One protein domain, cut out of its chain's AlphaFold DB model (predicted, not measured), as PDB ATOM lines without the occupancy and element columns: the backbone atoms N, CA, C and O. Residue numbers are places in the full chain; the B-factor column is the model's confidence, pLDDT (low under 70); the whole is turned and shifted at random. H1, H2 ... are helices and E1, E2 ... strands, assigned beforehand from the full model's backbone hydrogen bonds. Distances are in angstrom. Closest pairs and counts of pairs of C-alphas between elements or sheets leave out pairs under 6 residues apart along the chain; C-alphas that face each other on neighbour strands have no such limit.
ATOM      1  N   ASP A  48      95.569 104.559 116.709       71.75
ATOM      2  CA  ASP A  48      95.382 104.154 118.085       71.75
ATOM      3  C   ASP A  48      96.740 103.988 118.752       71.75
ATOM      4  O   ASP A  48      97.715 103.505 118.164       71.75
ATOM      5  N   LEU A  49      96.793 104.396 120.017       84.19
ATOM      6  CA  LEU A  49      97.894 104.033 120.888       84.19
ATOM      7  C   LEU A  49      97.719 102.562 121.271       84.19
ATOM      8  O   LEU A  49      97.001 102.235 122.220       84.19
ATOM      9  N   VAL A  50      98.404 101.683 120.550       89.00
ATOM     10  CA  VAL A  50      98.446 100.256 120.858       89.00
ATOM     11  C   VAL A  50      99.566 100.006 121.861       89.00
ATOM     12  O   VAL A  50     100.712 100.418 121.664       89.00
ATOM     13  N   ARG A  51      99.244  99.337 122.969       91.69
ATOM     14  CA  ARG A  51     100.221  98.994 124.012       91.69
ATOM     15  C   ARG A  51     100.350  97.489 124.104       91.69
ATOM     16  O   ARG A  51      99.407  96.816 124.516       91.69
ATOM     17  N   LEU A  52     101.521  96.986 123.744       94.31
ATOM     18  CA  LEU A  52     101.884  95.585 123.894       94.31
ATOM     19  C   LEU A  52     102.568  95.430 125.255       94.31
ATOM     20  O   LEU A  52     103.595  96.065 125.492       94.31
ATOM     21  N   LEU A  53     101.986  94.650 126.167       94.25
ATOM     22  CA  LEU A  53     102.425  94.572 127.562       94.25
ATOM     23  C   LEU A  53     102.900  93.164 127.925       94.25
ATOM     24  O   LEU A  53     102.222  92.169 127.644       94.25
ATOM     25  N   GLY A  54     104.045  93.097 128.611       94.62
ATOM     26  CA  GLY A  54     104.656  91.845 129.042       94.62
ATOM     27  C   GLY A  54     104.936  90.911 127.871       94.62
ATOM     28  O   GLY A  54     104.522  89.754 127.902       94.62
ATOM     29  N   CYS A  55     105.545  91.441 126.814       95.25
ATOM     30  CA  CYS A  55     105.850  90.688 125.606       95.25
ATOM     31  C   CYS A  55     107.263  90.105 125.644       95.25
ATOM     32  O   CYS A  55     108.147  90.695 126.263       95.25
ATOM     33  N   ASP A  56     107.478  88.997 124.934       94.75
ATOM     34  CA  ASP A  56     108.798  88.438 124.596       94.75
ATOM     35  C   ASP A  56     109.076  88.701 123.103       94.75
ATOM     36  O   ASP A  56     108.694  87.887 122.259       94.75
ATOM     37  N   PRO A  57     109.628  89.874 122.735       89.88
ATOM     38  CA  PRO A  57     109.716  90.323 121.351       89.88
ATOM     39  C   PRO A  57     110.643  89.435 120.533       89.88
ATOM     40  O   PRO A  57     111.774  89.167 120.943       89.88
ATOM     41  N   ARG A  58     110.189  89.053 119.336       88.19
ATOM     42  CA  ARG A  58     110.935  88.237 118.368       88.19
ATOM     43  C   ARG A  58     110.975  88.899 116.992       88.19
ATOM     44  O   ARG A  58     110.263  89.872 116.739       88.19
ATOM     45  N   GLY A  59     111.849  88.391 116.124       83.19
ATOM     46  CA  GLY A  59     112.024  88.878 114.752       83.19
ATOM     47  C   GLY A  59     112.185  90.399 114.673       83.19
ATOM     48  O   GLY A  59     112.882  91.011 115.481       83.19
ATOM     49  N   ARG A  60     111.472  91.031 113.740       79.81
ATOM     50  CA  ARG A  60     111.557  92.484 113.522       79.81
ATOM     51  C   ARG A  60     111.100  93.326 114.692       79.81
ATOM     52  O   ARG A  60     111.652  94.400 114.914       79.81
ATOM     53  N   LEU A  61     110.112  92.853 115.454       85.44
ATOM     54  CA  LEU A  61     109.694  93.583 116.642       85.44
ATOM     55  C   LEU A  61     110.846  93.630 117.645       85.44
ATOM     56  O   LEU A  61     111.069  94.685 118.219       85.44
ATOM     57  N   ARG A  62     111.627  92.547 117.791       87.06
ATOM     58  CA  ARG A  62     112.848  92.531 118.613       87.06
ATOM     59  C   ARG A  62     113.931  93.461 118.085       87.06
ATOM     60  O   ARG A  62     114.498  94.213 118.872       87.06
ATOM     61  N   GLU A  63     114.217  93.406 116.788       84.06
ATOM     62  CA  GLU A  63     115.220  94.261 116.134       84.06
ATOM     63  C   GLU A  63     114.890  95.745 116.314       84.06
ATOM     64  O   GLU A  63     115.754  96.543 116.675       84.06
ATOM     65  N   ALA A  64     113.611  96.102 116.184       81.31
ATOM     66  CA  ALA A  64     113.123  97.455 116.396       81.31
ATOM     67  C   ALA A  64     113.202  97.920 117.860       81.31
ATOM     68  O   ALA A  64     112.957  99.097 118.128       81.31
ATOM     69  N   LEU A  65     113.534  97.051 118.826       83.81
ATOM     70  CA  LEU A  65     113.818  97.448 120.212       83.81
ATOM     71  C   LEU A  65     115.285  97.811 120.456       83.81
ATOM     72  O   LEU A  65     115.603  98.342 121.522       83.81
ATOM     73  N   ASP A  66     116.173  97.591 119.491       81.56
ATOM     74  CA  ASP A  66     117.552  98.056 119.576       81.56
ATOM     75  C   ASP A  66     117.614  99.580 119.309       81.56
ATOM     76  O   ASP A  66     117.032 100.067 118.336       81.56
ATOM     77  N   PRO A  67     118.243 100.402 120.175       70.88
ATOM     78  CA  PRO A  67     118.476 101.829 119.906       70.88
ATOM     79  C   PRO A  67     119.334 102.105 118.674       70.88
ATOM     80  O   PRO A  67     119.181 103.168 118.079       70.88
ATOM     81  N   ALA A  68     120.207 101.169 118.309       70.62
ATOM     82  CA  ALA A  68     121.058 101.244 117.129       70.62
ATOM     83  C   ALA A  68     120.452 100.529 115.904       70.62
ATOM     84  O   ALA A  68     121.036 100.583 114.821       70.62
ATOM     85  N   GLY A  69     119.314  99.847 116.076       56.72
ATOM     86  CA  GLY A  69     118.667  99.035 115.048       56.72
ATOM     87  C   GLY A  69     117.847  99.842 114.032       56.72
ATOM     88  O   GLY A  69     117.475 100.989 114.294       56.72
ATOM     89  N   PRO A  70     117.553  99.257 112.855       53.47
ATOM     90  CA  PRO A  70     116.781  99.915 111.806       53.47
ATOM     91  C   PRO A  70     115.358 100.271 112.270       53.47
ATOM     92  O   PRO A  70     114.749  99.599 113.098       53.47
ATOM     93  N   HIS A  71     114.838 101.376 111.734       60.34
ATOM     94  CA  HIS A  71     113.716 102.122 112.315       60.34
ATOM     95  C   HIS A  71     112.265 101.747 111.908       60.34
ATOM     96  O   HIS A  71     111.360 102.336 112.502       60.34
ATOM     97  N   PRO A  72     111.963 100.806 110.986       69.38
ATOM     98  CA  PRO A  72     110.578 100.370 110.764       69.38
ATOM     99  C   PRO A  72     110.287  98.944 111.269       69.38
ATOM    100  O   PRO A  72     110.911  97.978 110.841       69.38
ATOM    101  N   VAL A  73     109.265  98.813 112.125       77.12
ATOM    102  CA  VAL A  73     108.697  97.519 112.567       77.12
ATOM    103  C   VAL A  73     107.961  96.809 111.416       77.12
ATOM    104  O   VAL A  73     107.974  95.582 111.333       77.12
ATOM    105  N   GLY A  74     107.370  97.591 110.502       79.81
ATOM    106  CA  GLY A  74     106.453  97.109 109.466       79.81
ATOM    107  C   GLY A  74     105.036  96.884 110.001       79.81
ATOM    108  O   GLY A  74     104.801  96.985 111.204       79.81
ATOM    109  N   ASP A  75     104.097  96.592 109.100       85.44
ATOM    110  CA  ASP A  75     102.718  96.266 109.475       85.44
ATOM    111  C   ASP A  75     102.681  94.965 110.288       85.44
ATOM    112  O   ASP A  75     103.407  94.000 110.010       85.44
ATOM    113  N   LEU A  76     101.827  94.943 111.305       87.75
ATOM    114  CA  LEU A  76     101.718  93.842 112.257       87.75
ATOM    115  C   LEU A  76     100.320  93.238 112.213       87.75
ATOM    116  O   LEU A  76      99.354  93.871 111.794       87.75
ATOM    117  N   SER A  77     100.202  92.019 112.713       88.56
ATOM    118  CA  SER A  77      98.924  91.440 113.089       88.56
ATOM    119  C   SER A  77      98.989  90.934 114.528       88.56
ATOM    120  O   SER A  77     100.045  90.530 115.027       88.56
ATOM    121  N   VAL A  78      97.862  91.076 115.220       89.25
ATOM    122  CA  VAL A  78      97.645  90.637 116.591       89.25
ATOM    123  C   VAL A  78      96.645  89.493 116.568       89.25
ATOM    124  O   VAL A  78      95.479  89.685 116.233       89.25
ATOM    125  N   GLU A  79      97.119  88.323 116.956       89.00
ATOM    126  CA  GLU A  79      96.333  87.129 117.236       89.00
ATOM    127  C   GLU A  79      95.752  87.228 118.651       89.00
ATOM    128  O   GLU A  79      96.480  87.508 119.613       89.00
ATOM    129  N   VAL A  80      94.452  86.979 118.786       87.62
ATOM    130  CA  VAL A  80      93.725  86.939 120.057       87.62
ATOM    131  C   VAL A  80      93.049  85.580 120.186       87.62
ATOM    132  O   VAL A  80      92.057  85.305 119.515       87.62
ATOM    133  N   ASP A  81      93.577  84.741 121.070       86.25
ATOM    134  CA  ASP A  81      93.103  83.375 121.299       86.25
ATOM    135  C   ASP A  81      92.326  83.266 122.624       86.25
ATOM    136  O   ASP A  81      92.697  83.880 123.631       86.25
ATOM    137  N   GLY A  82      91.232  82.497 122.625       76.56
ATOM    138  CA  GLY A  82      90.390  82.218 123.796       76.56
ATOM    139  C   GLY A  82      89.643  83.427 124.376       76.56
ATOM    140  O   GLY A  82      89.225  83.400 125.534       76.56
ATOM    141  N   GLY A  83      89.516  84.511 123.602       71.12
ATOM    142  CA  GLY A  83      89.020  85.806 124.072       71.12
ATOM    143  C   GLY A  83      87.560  86.133 123.747       71.12
ATOM    144  O   GLY A  83      86.890  86.766 124.564       71.12
ATOM    145  N   TRP A  84      87.070  85.697 122.581       72.94
ATOM    146  CA  TRP A  84      85.720  86.003 122.079       72.94
ATOM    147  C   TRP A  84      85.044  84.814 121.373       72.94
ATOM    148  O   TRP A  84      84.174  85.002 120.528       72.94
ATOM    149  N   GLY A  85      85.451  83.587 121.692       74.25
ATOM    150  CA  GLY A  85      84.938  82.373 121.055       74.25
ATOM    151  C   GLY A  85      85.986  81.268 121.003       74.25
ATOM    152  O   GLY A  85      87.019  81.366 121.665       74.25
ATOM    153  N   GLU A  86      85.684  80.222 120.233       68.56
ATOM    154  CA  GLU A  86      86.579  79.076 120.018       68.56
ATOM    155  C   GLU A  86      87.657  79.365 118.962       68.56
ATOM    156  O   GLU A  86      88.754  78.820 119.061       68.56
ATOM    157  N   ASP A  87      87.375  80.250 118.000       76.38
ATOM    158  CA  ASP A  87      88.317  80.611 116.940       76.38
ATOM    159  C   ASP A  87      89.214  81.797 117.340       76.38
ATOM    160  O   ASP A  87      88.738  82.747 117.978       76.38
ATOM    161  N   PRO A  88      90.502  81.785 116.946       76.00
ATOM    162  CA  PRO A  88      91.391  82.921 117.129       76.00
ATOM    163  C   PRO A  88      90.953  84.089 116.243       76.00
ATOM    164  O   PRO A  88      90.615  83.925 115.070       76.00
ATOM    165  N   HIS A  89      91.005  85.292 116.804       79.88
ATOM    166  CA  HIS A  89      90.687  86.528 116.094       79.88
ATOM    167  C   HIS A  89      91.966  87.253 115.698       79.88
ATOM    168  O   HIS A  89      92.908  87.324 116.487       79.88
ATOM    169  N   TRP A  90      91.982  87.839 114.502       81.88
ATOM    170  CA  TRP A  90      93.138  88.572 113.988       81.88
ATOM    171  C   TRP A  90      92.802  90.047 113.832       81.88
ATOM    172  O   TRP A  90      91.855  90.420 113.143       81.88
ATOM    173  N   VAL A  91      93.621  90.898 114.441       82.81
ATOM    174  CA  VAL A  91      93.537  92.351 114.303       82.81
ATOM    175  C   VAL A  91      94.749  92.823 113.518       82.81
ATOM    176  O   VAL A  91      95.879  92.492 113.874       82.81
ATOM    177  N   LEU A  92      94.546  93.570 112.435       83.62
ATOM    178  CA  LEU A  92      95.645  94.065 111.607       83.62
ATOM    179  C   LEU A  92      96.010  95.489 112.026       83.62
ATOM    180  O   LEU A  92      95.139  96.313 112.300       83.62
ATOM    181  N   LEU A  93      97.307  95.770 112.067       84.94
ATOM    182  CA  LEU A  93      97.871  97.068 112.398       84.94
ATOM    183  C   LEU A  93      98.667  97.566 111.190       84.94
ATOM    184  O   LEU A  93      99.754  97.055 110.909       84.94
ATOM    185  N   ASP A  94      98.127  98.564 110.496       80.62
ATOM    186  CA  ASP A  94      98.768  99.219 109.355       80.62
ATOM    187  C   ASP A  94      99.522 100.480 109.811       80.62
ATOM    188  O   ASP A  94      99.138 101.161 110.767       80.62
ATOM    189  N   GLY A  95     100.606 100.824 109.110       78.88
ATOM    190  CA  GLY A  95     101.326 102.081 109.332       78.88
ATOM    191  C   GLY A  95     101.992 102.174 110.708       78.88
ATOM    192  O   GLY A  95     102.140 103.276 111.244       78.88
ATOM    193  N   VAL A  96     102.380 101.026 111.273       85.81
ATOM    194  CA  VAL A  96     102.894 100.895 112.642       85.81
ATOM    195  C   VAL A  96     104.129 101.765 112.862       85.81
ATOM    196  O   VAL A  96     105.167 101.613 112.213       85.81
ATOM    197  N   ARG A  97     104.043 102.636 113.865       86.19
ATOM    198  CA  ARG A  97     105.131 103.493 114.325       86.19
ATOM    199  C   ARG A  97     105.438 103.217 115.788       86.19
ATOM    200  O   ARG A  97     104.594 103.391 116.662       86.19
ATOM    201  N   LEU A  98     106.684 102.840 116.066       88.25
ATOM    202  CA  LEU A  98     107.170 102.695 117.434       88.25
ATOM    203  C   LEU A  98     107.268 104.075 118.101       88.25
ATOM    204  O   LEU A  98     108.030 104.934 117.660       88.25
ATOM    205  N   LEU A  99     106.495 104.283 119.165       89.25
ATOM    206  CA  LEU A  99     106.516 105.509 119.967       89.25
ATOM    207  C   LEU A  99     107.503 105.421 121.124       89.25
ATOM    208  O   LEU A  99     108.096 106.420 121.524       89.25
ATOM    209  N   GLY A 100     107.645 104.227 121.689       88.44
ATOM    210  CA  GLY A 100     108.471 104.005 122.858       88.44
ATOM    211  C   GLY A 100     108.512 102.543 123.256       88.44
ATOM    212  O   GLY A 100     107.726 101.716 122.795       88.44
ATOM    213  N   ARG A 101     109.450 102.231 124.142       91.94
ATOM    214  CA  ARG A 101     109.675 100.888 124.667       91.94
ATOM    215  C   ARG A 101     110.342 100.968 126.029       91.94
ATOM    216  O   ARG A 101     111.111 101.898 126.281       91.94
ATOM    217  N   ARG A 102     110.082  99.986 126.882       92.94
ATOM    218  CA  ARG A 102     110.762  99.817 128.170       92.94
ATOM    219  C   ARG A 102     110.688  98.355 128.625       92.94
ATOM    220  O   ARG A 102     109.748  97.668 128.225       92.94
ATOM    221  N   PRO A 103     111.623  97.881 129.462       94.06
ATOM    222  CA  PRO A 103     111.456  96.609 130.155       94.06
ATOM    223  C   PRO A 103     110.183  96.610 131.006       94.06
ATOM    224  O   PRO A 103     109.798  97.650 131.556       94.06
ATOM    225  N   ASP A 104     109.546  95.450 131.120       92.31
ATOM    226  CA  ASP A 104     108.398  95.259 131.997       92.31
ATOM    227  C   ASP A 104     108.819  95.493 133.465       92.31
ATOM    228  O   ASP A 104     109.843  94.959 133.905       92.31
ATOM    229  N   PRO A 105     108.071  96.301 134.242       89.38
ATOM    230  CA  PRO A 105     108.432  96.626 135.623       89.38
ATOM    231  C   PRO A 105     108.504  95.424 136.561       89.38
ATOM    232  O   PRO A 105     109.261  95.462 137.529       89.38
ATOM    233  N   ALA A 106     107.683  94.401 136.319       91.38
ATOM    234  CA  ALA A 106     107.609  93.217 137.165       91.38
ATOM    235  C   ALA A 106     108.592  92.136 136.700       91.38
ATOM    236  O   ALA A 106     109.157  91.418 137.523       91.38
ATOM    237  N   GLU A 107     108.813  92.032 135.390       93.00
ATOM    238  CA  GLU A 107     109.622  90.982 134.777       93.00
ATOM    239  C   GLU A 107     110.584  91.575 133.735       93.00
ATOM    240  O   GLU A 107     110.281  91.548 132.549       93.00
ATOM    241  N   PRO A 108     111.780  92.056 134.127       89.69
ATOM    242  CA  PRO A 108     112.667  92.838 133.249       89.69
ATOM    243  C   PRO A 108     113.160  92.149 131.963       89.69
ATOM    244  O   PRO A 108     113.806  92.789 131.135       89.69
ATOM    245  N   HIS A 109     112.913  90.846 131.808       89.38
ATOM    246  CA  HIS A 109     113.187  90.102 130.578       89.38
ATOM    247  C   HIS A 109     112.078  90.276 129.522       89.38
ATOM    248  O   HIS A 109     112.337  90.087 128.335       89.38
ATOM    249  N   LEU A 110     110.876  90.673 129.946       95.25
ATOM    250  CA  LEU A 110     109.751  91.042 129.094       95.25
ATOM    251  C   LEU A 110     109.758  92.543 128.792       95.25
ATOM    252  O   LEU A 110     110.452  93.337 129.431       95.25
ATOM    253  N   TRP A 111     108.958  92.933 127.806       95.25
ATOM    254  CA  TRP A 111     108.907  94.293 127.284       95.25
ATOM    255  C   TRP A 111     107.498  94.864 127.282       95.25
ATOM    256  O   TRP A 111     106.518  94.175 126.997       95.25
ATOM    257  N   GLU A 112     107.429  96.168 127.527       95.25
ATOM    258  CA  GLU A 112     106.302  97.001 127.144       95.25
ATOM    259  C   GLU A 112     106.668  97.826 125.909       95.25
ATOM    260  O   GLU A 112     107.693  98.520 125.885       95.25
ATOM    261  N   VAL A 113     105.818  97.765 124.888       93.75
ATOM    262  CA  VAL A 113     106.008  98.437 123.601       93.75
ATOM    263  C   VAL A 113     104.804  99.327 123.317       93.75
ATOM    264  O   VAL A 113     103.657  98.891 123.408       93.75
ATOM    265  N   PHE A 114     105.074 100.584 122.970       91.94
ATOM    266  CA  PHE A 114     104.069 101.600 122.679       91.94
ATOM    267  C   PHE A 114     104.102 101.901 121.189       91.94
ATOM    268  O   PHE A 114     105.124 102.355 120.670       91.94
ATOM    269  N   LEU A 115     102.992 101.647 120.509       91.00
ATOM    270  CA  LEU A 115     102.852 101.779 119.068       91.00
ATOM    271  C   LEU A 115     101.748 102.782 118.740       91.00
ATOM    272  O   LEU A 115     100.764 102.902 119.464       91.00
ATOM    273  N   GLU A 116     101.912 103.475 117.626       87.56
ATOM    274  CA  GLU A 116     100.846 104.178 116.923       87.56
ATOM    275  C   GLU A 116     100.560 103.395 115.642       87.56
ATOM    276  O   GLU A 116     101.493 103.141 114.880       87.56
ATOM    277  N   ALA A 117      99.314 102.987 115.410       85.19
ATOM    278  CA  ALA A 117      98.943 102.231 114.216       85.19
ATOM    279  C   ALA A 117      97.482 102.467 113.823       85.19
ATOM    280  O   ALA A 117      96.649 102.788 114.670       85.19
ATOM    281  N   ASP A 118      97.179 102.270 112.544       78.81
ATOM    282  CA  ASP A 118      95.812 102.190 112.048       78.81
ATOM    283  C   ASP A 118      95.297 100.759 112.278       78.81
ATOM    284  O   ASP A 118      95.851  99.797 111.743       78.81
ATOM    285  N   VAL A 119      94.248 100.598 113.088       77.62
ATOM    286  CA  VAL A 119      93.624  99.289 113.334       77.62
ATOM    287  C   VAL A 119      92.677  98.971 112.176       77.62
ATOM    288  O   VAL A 119      91.624  99.594 112.028       77.62
ATOM    289  N   VAL A 120      93.051  98.008 111.332       69.31
ATOM    290  CA  VAL A 120      92.319  97.635 110.112       69.31
ATOM    291  C   VAL A 120      91.863  96.169 110.152       69.31
ATOM    292  O   VAL A 120      92.407  95.353 110.891       69.31
ATOM    293  N   GLY A 121      90.842  95.814 109.365       57.25
ATOM    294  CA  GLY A 121      90.383  94.425 109.232       57.25
ATOM    295  C   GLY A 121      88.925  94.286 108.785       57.25
ATOM    296  O   GLY A 121      88.117  95.184 109.025       57.25
ATOM    297  N   CYS A 122      88.614  93.160 108.128       39.81
ATOM    298  CA  CYS A 122      87.252  92.754 107.746       39.81
ATOM    299  C   CYS A 122      86.421  92.319 108.964       39.81
ATOM    300  O   CYS A 122      85.228  92.603 109.016       39.81
ATOM    301  N   ASP A 123      87.080  91.752 109.975       51.88
ATOM    302  CA  ASP A 123      86.491  91.360 111.252       51.88
ATOM    303  C   ASP A 123      87.022  92.296 112.338       51.88
ATOM    304  O   ASP A 123      87.968  91.976 113.059       51.88
ATOM    305  N   ARG A 124      86.473  93.519 112.418       58.16
ATOM    306  CA  ARG A 124      86.826  94.420 113.525       58.16
ATOM    307  C   ARG A 124      86.626  93.660 114.840       58.16
ATOM    308  O   ARG A 124      85.558  93.065 115.018       58.16
ATOM    309  N   PRO A 125      87.604  93.695 115.762       62.50
ATOM    310  CA  PRO A 125      87.449  92.993 117.016       62.50
ATOM    311  C   PRO A 125      86.213  93.533 117.750       62.50
ATOM    312  O   PRO A 125      85.851  94.708 117.582       62.50
ATOM    313  N   PRO A 126      85.546  92.705 118.567       67.75
ATOM    314  CA  PRO A 126      84.419  93.152 119.366       67.75
ATOM    315  C   PRO A 126      84.738  94.438 120.140       67.75
ATOM    316  O   PRO A 126      85.853  94.638 120.619       67.75
ATOM    317  N   ARG A 127      83.727  95.300 120.329       69.31
ATOM    318  CA  ARG A 127      83.840  96.583 121.066       69.31
ATOM    319  C   ARG A 127      84.098  96.431 122.575       69.31
ATOM    320  O   ARG A 127      83.865  97.353 123.353       69.31
ATOM    321  N   HIS A 128      84.479  95.239 123.017       72.56
ATOM    322  CA  HIS A 128      84.760  94.919 124.403       72.56
ATOM    323  C   HIS A 128      86.036  94.079 124.479       72.56
ATOM    324  O   HIS A 128      86.303  93.276 123.580       72.56
ATOM    325  N   PRO A 129      86.838  94.247 125.544       76.62
ATOM    326  CA  PRO A 129      88.051  93.467 125.712       76.62
ATOM    327  C   PRO A 129      87.727  91.969 125.781       76.62
ATOM    328  O   PRO A 129      86.645  91.601 126.251       76.62
ATOM    329  N   PRO A 130      88.654  91.108 125.338       82.25
ATOM    330  CA  PRO A 130      88.468  89.671 125.418       82.25
ATOM    331  C   PRO A 130      88.361  89.206 126.873       82.25
ATOM    332  O   PRO A 130      88.821  89.880 127.803       82.25
ATOM    333  N   GLY A 131      87.732  88.047 127.060       81.94
ATOM    334  CA  GLY A 131      87.515  87.453 128.372       81.94
ATOM    335  C   GLY A 131      88.814  87.173 129.148       81.94
ATOM    336  O   GLY A 131      89.908  87.123 128.574       81.94
ATOM    337  N   PRO A 132      88.725  86.969 130.476       80.31
ATOM    338  CA  PRO A 132      89.876  86.589 131.287       80.31
ATOM    339  C   PRO A 132      90.532  85.310 130.753       80.31
ATOM    340  O   PRO A 132      89.850  84.316 130.528       80.31
ATOM    341  N   GLY A 133      91.858  85.321 130.596       81.31
ATOM    342  CA  GLY A 133      92.617  84.172 130.084       81.31
ATOM    343  C   GLY A 133      92.913  84.209 128.584       81.31
ATOM    344  O   GLY A 133      93.618  83.319 128.108       81.31
ATOM    345  N   ALA A 134      92.451  85.243 127.872       86.81
ATOM    346  CA  ALA A 134      92.830  85.477 126.486       86.81
ATOM    347  C   ALA A 134      94.352  85.561 126.320       86.81
ATOM    348  O   ALA A 134      95.054  86.173 127.135       86.81
ATOM    349  N   ARG A 135      94.859  84.939 125.257       88.38
ATOM    350  CA  ARG A 135      96.281  84.929 124.911       88.38
ATOM    351  C   ARG A 135      96.498  85.807 123.695       88.38
ATOM    352  O   ARG A 135      95.705  85.777 122.760       88.38
ATOM    353  N   PHE A 136      97.586  86.569 123.713       91.81
ATOM    354  CA  PHE A 136      97.928  87.474 122.626       91.81
ATOM    355  C   PHE A 136      99.246  87.059 121.999       91.81
ATOM    356  O   PHE A 136     100.216  86.765 122.709       91.81
ATOM    357  N   ALA A 137      99.301  87.102 120.676       91.94
ATOM    358  CA  ALA A 137     100.553  87.009 119.953       91.94
ATOM    359  C   ALA A 137     100.613  88.058 118.847       91.94
ATOM    360  O   ALA A 137      99.623  88.344 118.188       91.94
ATOM    361  N   VAL A 138     101.786  88.651 118.667       91.50
ATOM    362  CA  VAL A 138     102.041  89.669 117.649       91.50
ATOM    363  C   VAL A 138     103.036  89.114 116.651       91.50
ATOM    364  O   VAL A 138     104.057  88.550 117.043       91.50
ATOM    365  N   HIS A 139     102.768  89.279 115.367       87.56
ATOM    366  CA  HIS A 139     103.652  88.821 114.304       87.56
ATOM    367  C   HIS A 139     103.624  89.811 113.134       87.56
ATOM    368  O   HIS A 139     102.709  90.639 113.038       87.56
ATOM    369  N   PRO A 140     104.636  89.780 112.252       84.75
ATOM    370  CA  PRO A 140     104.582  90.506 110.993       84.75
ATOM    371  C   PRO A 140     103.311  90.146 110.221       84.75
ATOM    372  O   PRO A 140     102.920  88.978 110.171       84.75
ATOM    373  N   ARG A 141     102.673  91.147 109.604       81.75
ATOM    374  CA  ARG A 141     101.454  90.938 108.807       81.75
ATOM    375  C   ARG A 141     101.694  90.031 107.595       81.75
ATOM    376  O   ARG A 141     100.801  89.290 107.201       81.75
ATOM    377  N   HIS A 142     102.891  90.102 107.014       76.31
ATOM    378  CA  HIS A 142     103.275  89.387 105.796       76.31
ATOM    379  C   HIS A 142     104.530  88.539 106.032       76.31
ATOM    380  O   HIS A 142     105.481  89.013 106.658       76.31
ATOM    381  N   GLY A 143     104.554  87.330 105.465       63.44
ATOM    382  CA  GLY A 143     105.663  86.372 105.567       63.44
ATOM    383  C   GLY A 143     105.249  85.043 106.206       63.44
ATOM    384  O   GLY A 143     104.171  84.938 106.787       63.44
ATOM    385  N   ARG A 144     106.093  84.010 106.081       57.12
ATOM    386  CA  ARG A 144     105.902  82.744 106.811       57.12
ATOM    387  C   ARG A 144     106.074  82.972 108.317       57.12
ATOM    388  O   ARG A 144     106.833  83.849 108.724       57.12
ATOM    389  N   ASP A 145     105.428  82.127 109.122       59.88
ATOM    390  CA  ASP A 145     105.753  81.992 110.544       59.88
ATOM    391  C   ASP A 145     107.184  81.445 110.677       59.88
ATOM    392  O   ASP A 145     107.445  80.247 110.573       59.88
ATOM    393  N   ASP A 146     108.132  82.361 110.828       62.81
ATOM    394  CA  ASP A 146     109.555  82.111 111.044       62.81
ATOM    395  C   ASP A 146     109.902  82.046 112.543       62.81
ATOM    396  O   ASP A 146     111.070  82.126 112.928       62.81
ATOM    397  N   GLY A 147     108.894  81.926 113.415       66.50
ATOM    398  CA  GLY A 147     109.073  82.029 114.859       66.50
ATOM    399  C   GLY A 147     109.171  83.472 115.367       66.50
ATOM    400  O   GLY A 147     109.467  83.678 116.550       66.50
ATOM    401  N   SER A 148     108.879  84.476 114.527       74.06
ATOM    402  CA  SER A 148     108.717  85.886 114.926       74.06
ATOM    403  C   SER A 148     107.467  86.159 115.765       74.06
ATOM    404  O   SER A 148     107.289  87.281 116.252       74.06
ATOM    405  N   ARG A 149     106.637  85.134 115.998       87.31
ATOM    406  CA  ARG A 149     105.496  85.180 116.912       87.31
ATOM    407  C   ARG A 149     105.938  85.635 118.304       87.31
ATOM    408  O   ARG A 149     106.567  84.894 119.057       87.31
ATOM    409  N   THR A 150     105.589  86.871 118.633       91.50
ATOM    410  CA  THR A 150     105.877  87.543 119.899       91.50
ATOM    411  C   THR A 150     104.704  87.322 120.849       91.50
ATOM    412  O   THR A 150     103.669  87.970 120.678       91.50
ATOM    413  N   PRO A 151     104.808  86.426 121.845       93.75
ATOM    414  CA  PRO A 151     103.750  86.279 122.831       93.75
ATOM    415  C   PRO A 151     103.697  87.530 123.710       93.75
ATOM    416  O   PRO A 151     104.731  88.057 124.125       93.75
ATOM    417  N   CYS A 152     102.484  87.981 124.014       93.94
ATOM    418  CA  CYS A 152     102.207  89.103 124.899       93.94
ATOM    419  C   CYS A 152     101.183  88.692 125.953       93.94
ATOM    420  O   CYS A 152     100.240  87.948 125.679       93.94
ATOM    421  N   ARG A 153     101.334  89.211 127.175       91.62
ATOM    422  CA  ARG A 153     100.344  88.979 128.238       91.62
ATOM    423  C   ARG A 153      99.054  89.744 127.990       91.62
ATOM    424  O   ARG A 153      97.982  89.273 128.356       91.62
ATOM    425  N   ARG A 154      99.165  90.943 127.421       89.75
ATOM    426  CA  ARG A 154      98.033  91.834 127.198       89.75
ATOM    427  C   ARG A 154      98.321  92.794 126.057       89.75
ATOM    428  O   ARG A 154      99.447  93.272 125.920       89.75
ATOM    429  N   VAL A 155      97.283  93.112 125.292       90.19
ATOM    430  CA  VAL A 155      97.314  94.190 124.308       90.19
ATOM    431  C   VAL A 155      96.164  95.152 124.592       90.19
ATOM    432  O   VAL A 155      95.001  94.754 124.597       90.19
ATOM    433  N   ASP A 156      96.499  96.414 124.856       86.94
ATOM    434  CA  ASP A 156      95.526  97.491 125.044       86.94
ATOM    435  C   ASP A 156      95.427  98.368 123.791       86.94
ATOM    436  O   ASP A 156      96.396  98.510 123.048       86.94
ATOM    437  N   GLY A 157      94.278  99.029 123.623       81.69
ATOM    438  CA  GLY A 157      94.039  99.983 122.532       81.69
ATOM    439  C   GLY A 157      93.361  99.386 121.298       81.69
ATOM    440  O   GLY A 157      93.150 100.108 120.339       81.69
TER     441      GLY A 157
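What this domain is: This is residues 48 to 157 of the 377 residues of a protein of Nocardiopsis flavescens (UniProt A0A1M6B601). This is a small closed barrel of six antiparallel strands, with one short helix, H1, outside its wall and long loops at its ends. Two strands, E3 and E4, bend sharply as they go round the barrel, and the links that hold Ala 68 and Glu 86 reach to the two ends of the longest axis. The printed part has 110 residues with one named helix and six named strands, in the order E1 H1 E2 E3 E4 E5 E6, and the class is mostly strand. Round the ring run E1, E4, E3, E2, E5, E6 and back to E1. The whole is compact, with a radius of gyration of the C-alphas of 13.2 A and spans of 40 by 30 by 27 A.

Where its parts are: Begin with the barrel's longest strand, E3, residues 89 to 103: find C-alpha 89 at (90.687, 86.528, 116.094) and follow it 27.0 A to C-alpha 103 at (111.456, 96.609, 130.155), with a bend of 103 degrees at residue 97. E4, residues 111 to 120, spans 24.1 A and bends by 69 degrees at residue 116. E1, residues 48 to 55, spans 18.6 A from C-alpha 48 at (95.382, 104.154, 118.085). Look for E2 at residues 76 to 81, E5 at 135 to 140 and E6 at 150 to 156. H1 is residues 59 to 63.

How they stand to each other: Start at the hairpin of E3 and E4, where N 97 and O 116 are 2.8 A apart, within hydrogen-bond range. E2, E3 and E4 form a meander, each strand the antiparallel neighbour of the one before; in the hairpin of E2 and E3, look for N 78 and O 91 at 2.8 A. With E5 they form a Greek key, a meander whose first strand, E2, is the antiparallel neighbour of the fourth, E5: N 79 and O 137 are 2.8 A apart. E5 and E6 form a hairpin, with N 138 and O 150 at 2.8 A. E6 is staggered, pairing with E5 over residues 150 to 152 and with E1 over 152 to 156, where N 53 and O 154 are 2.9 A apart. E1 and E4 complete the ring, with N 50 and O 115 at 2.9 A. E3 and E6 are apart. H1 is on the barrel, outside it, at a height over the sheet of 7.6 A and over none of the strands; its closest C-alpha to E5 is that of Arg 60, 7.7 A from that of Pro 140. In H1 every O i to N i+4 pair is within hydrogen-bond range.

The domain as a whole: The two C-alphas farthest apart, those of Ala 68 and Glu 86, are 41.1 A apart. The printed part has no cut. The links H1 to E2 and E4 to E5 are long. The mean pLDDT of the printed part is 81.6; look for values under 70 at residues 69 to 72, 86, 120 to 127 and 143 to 147.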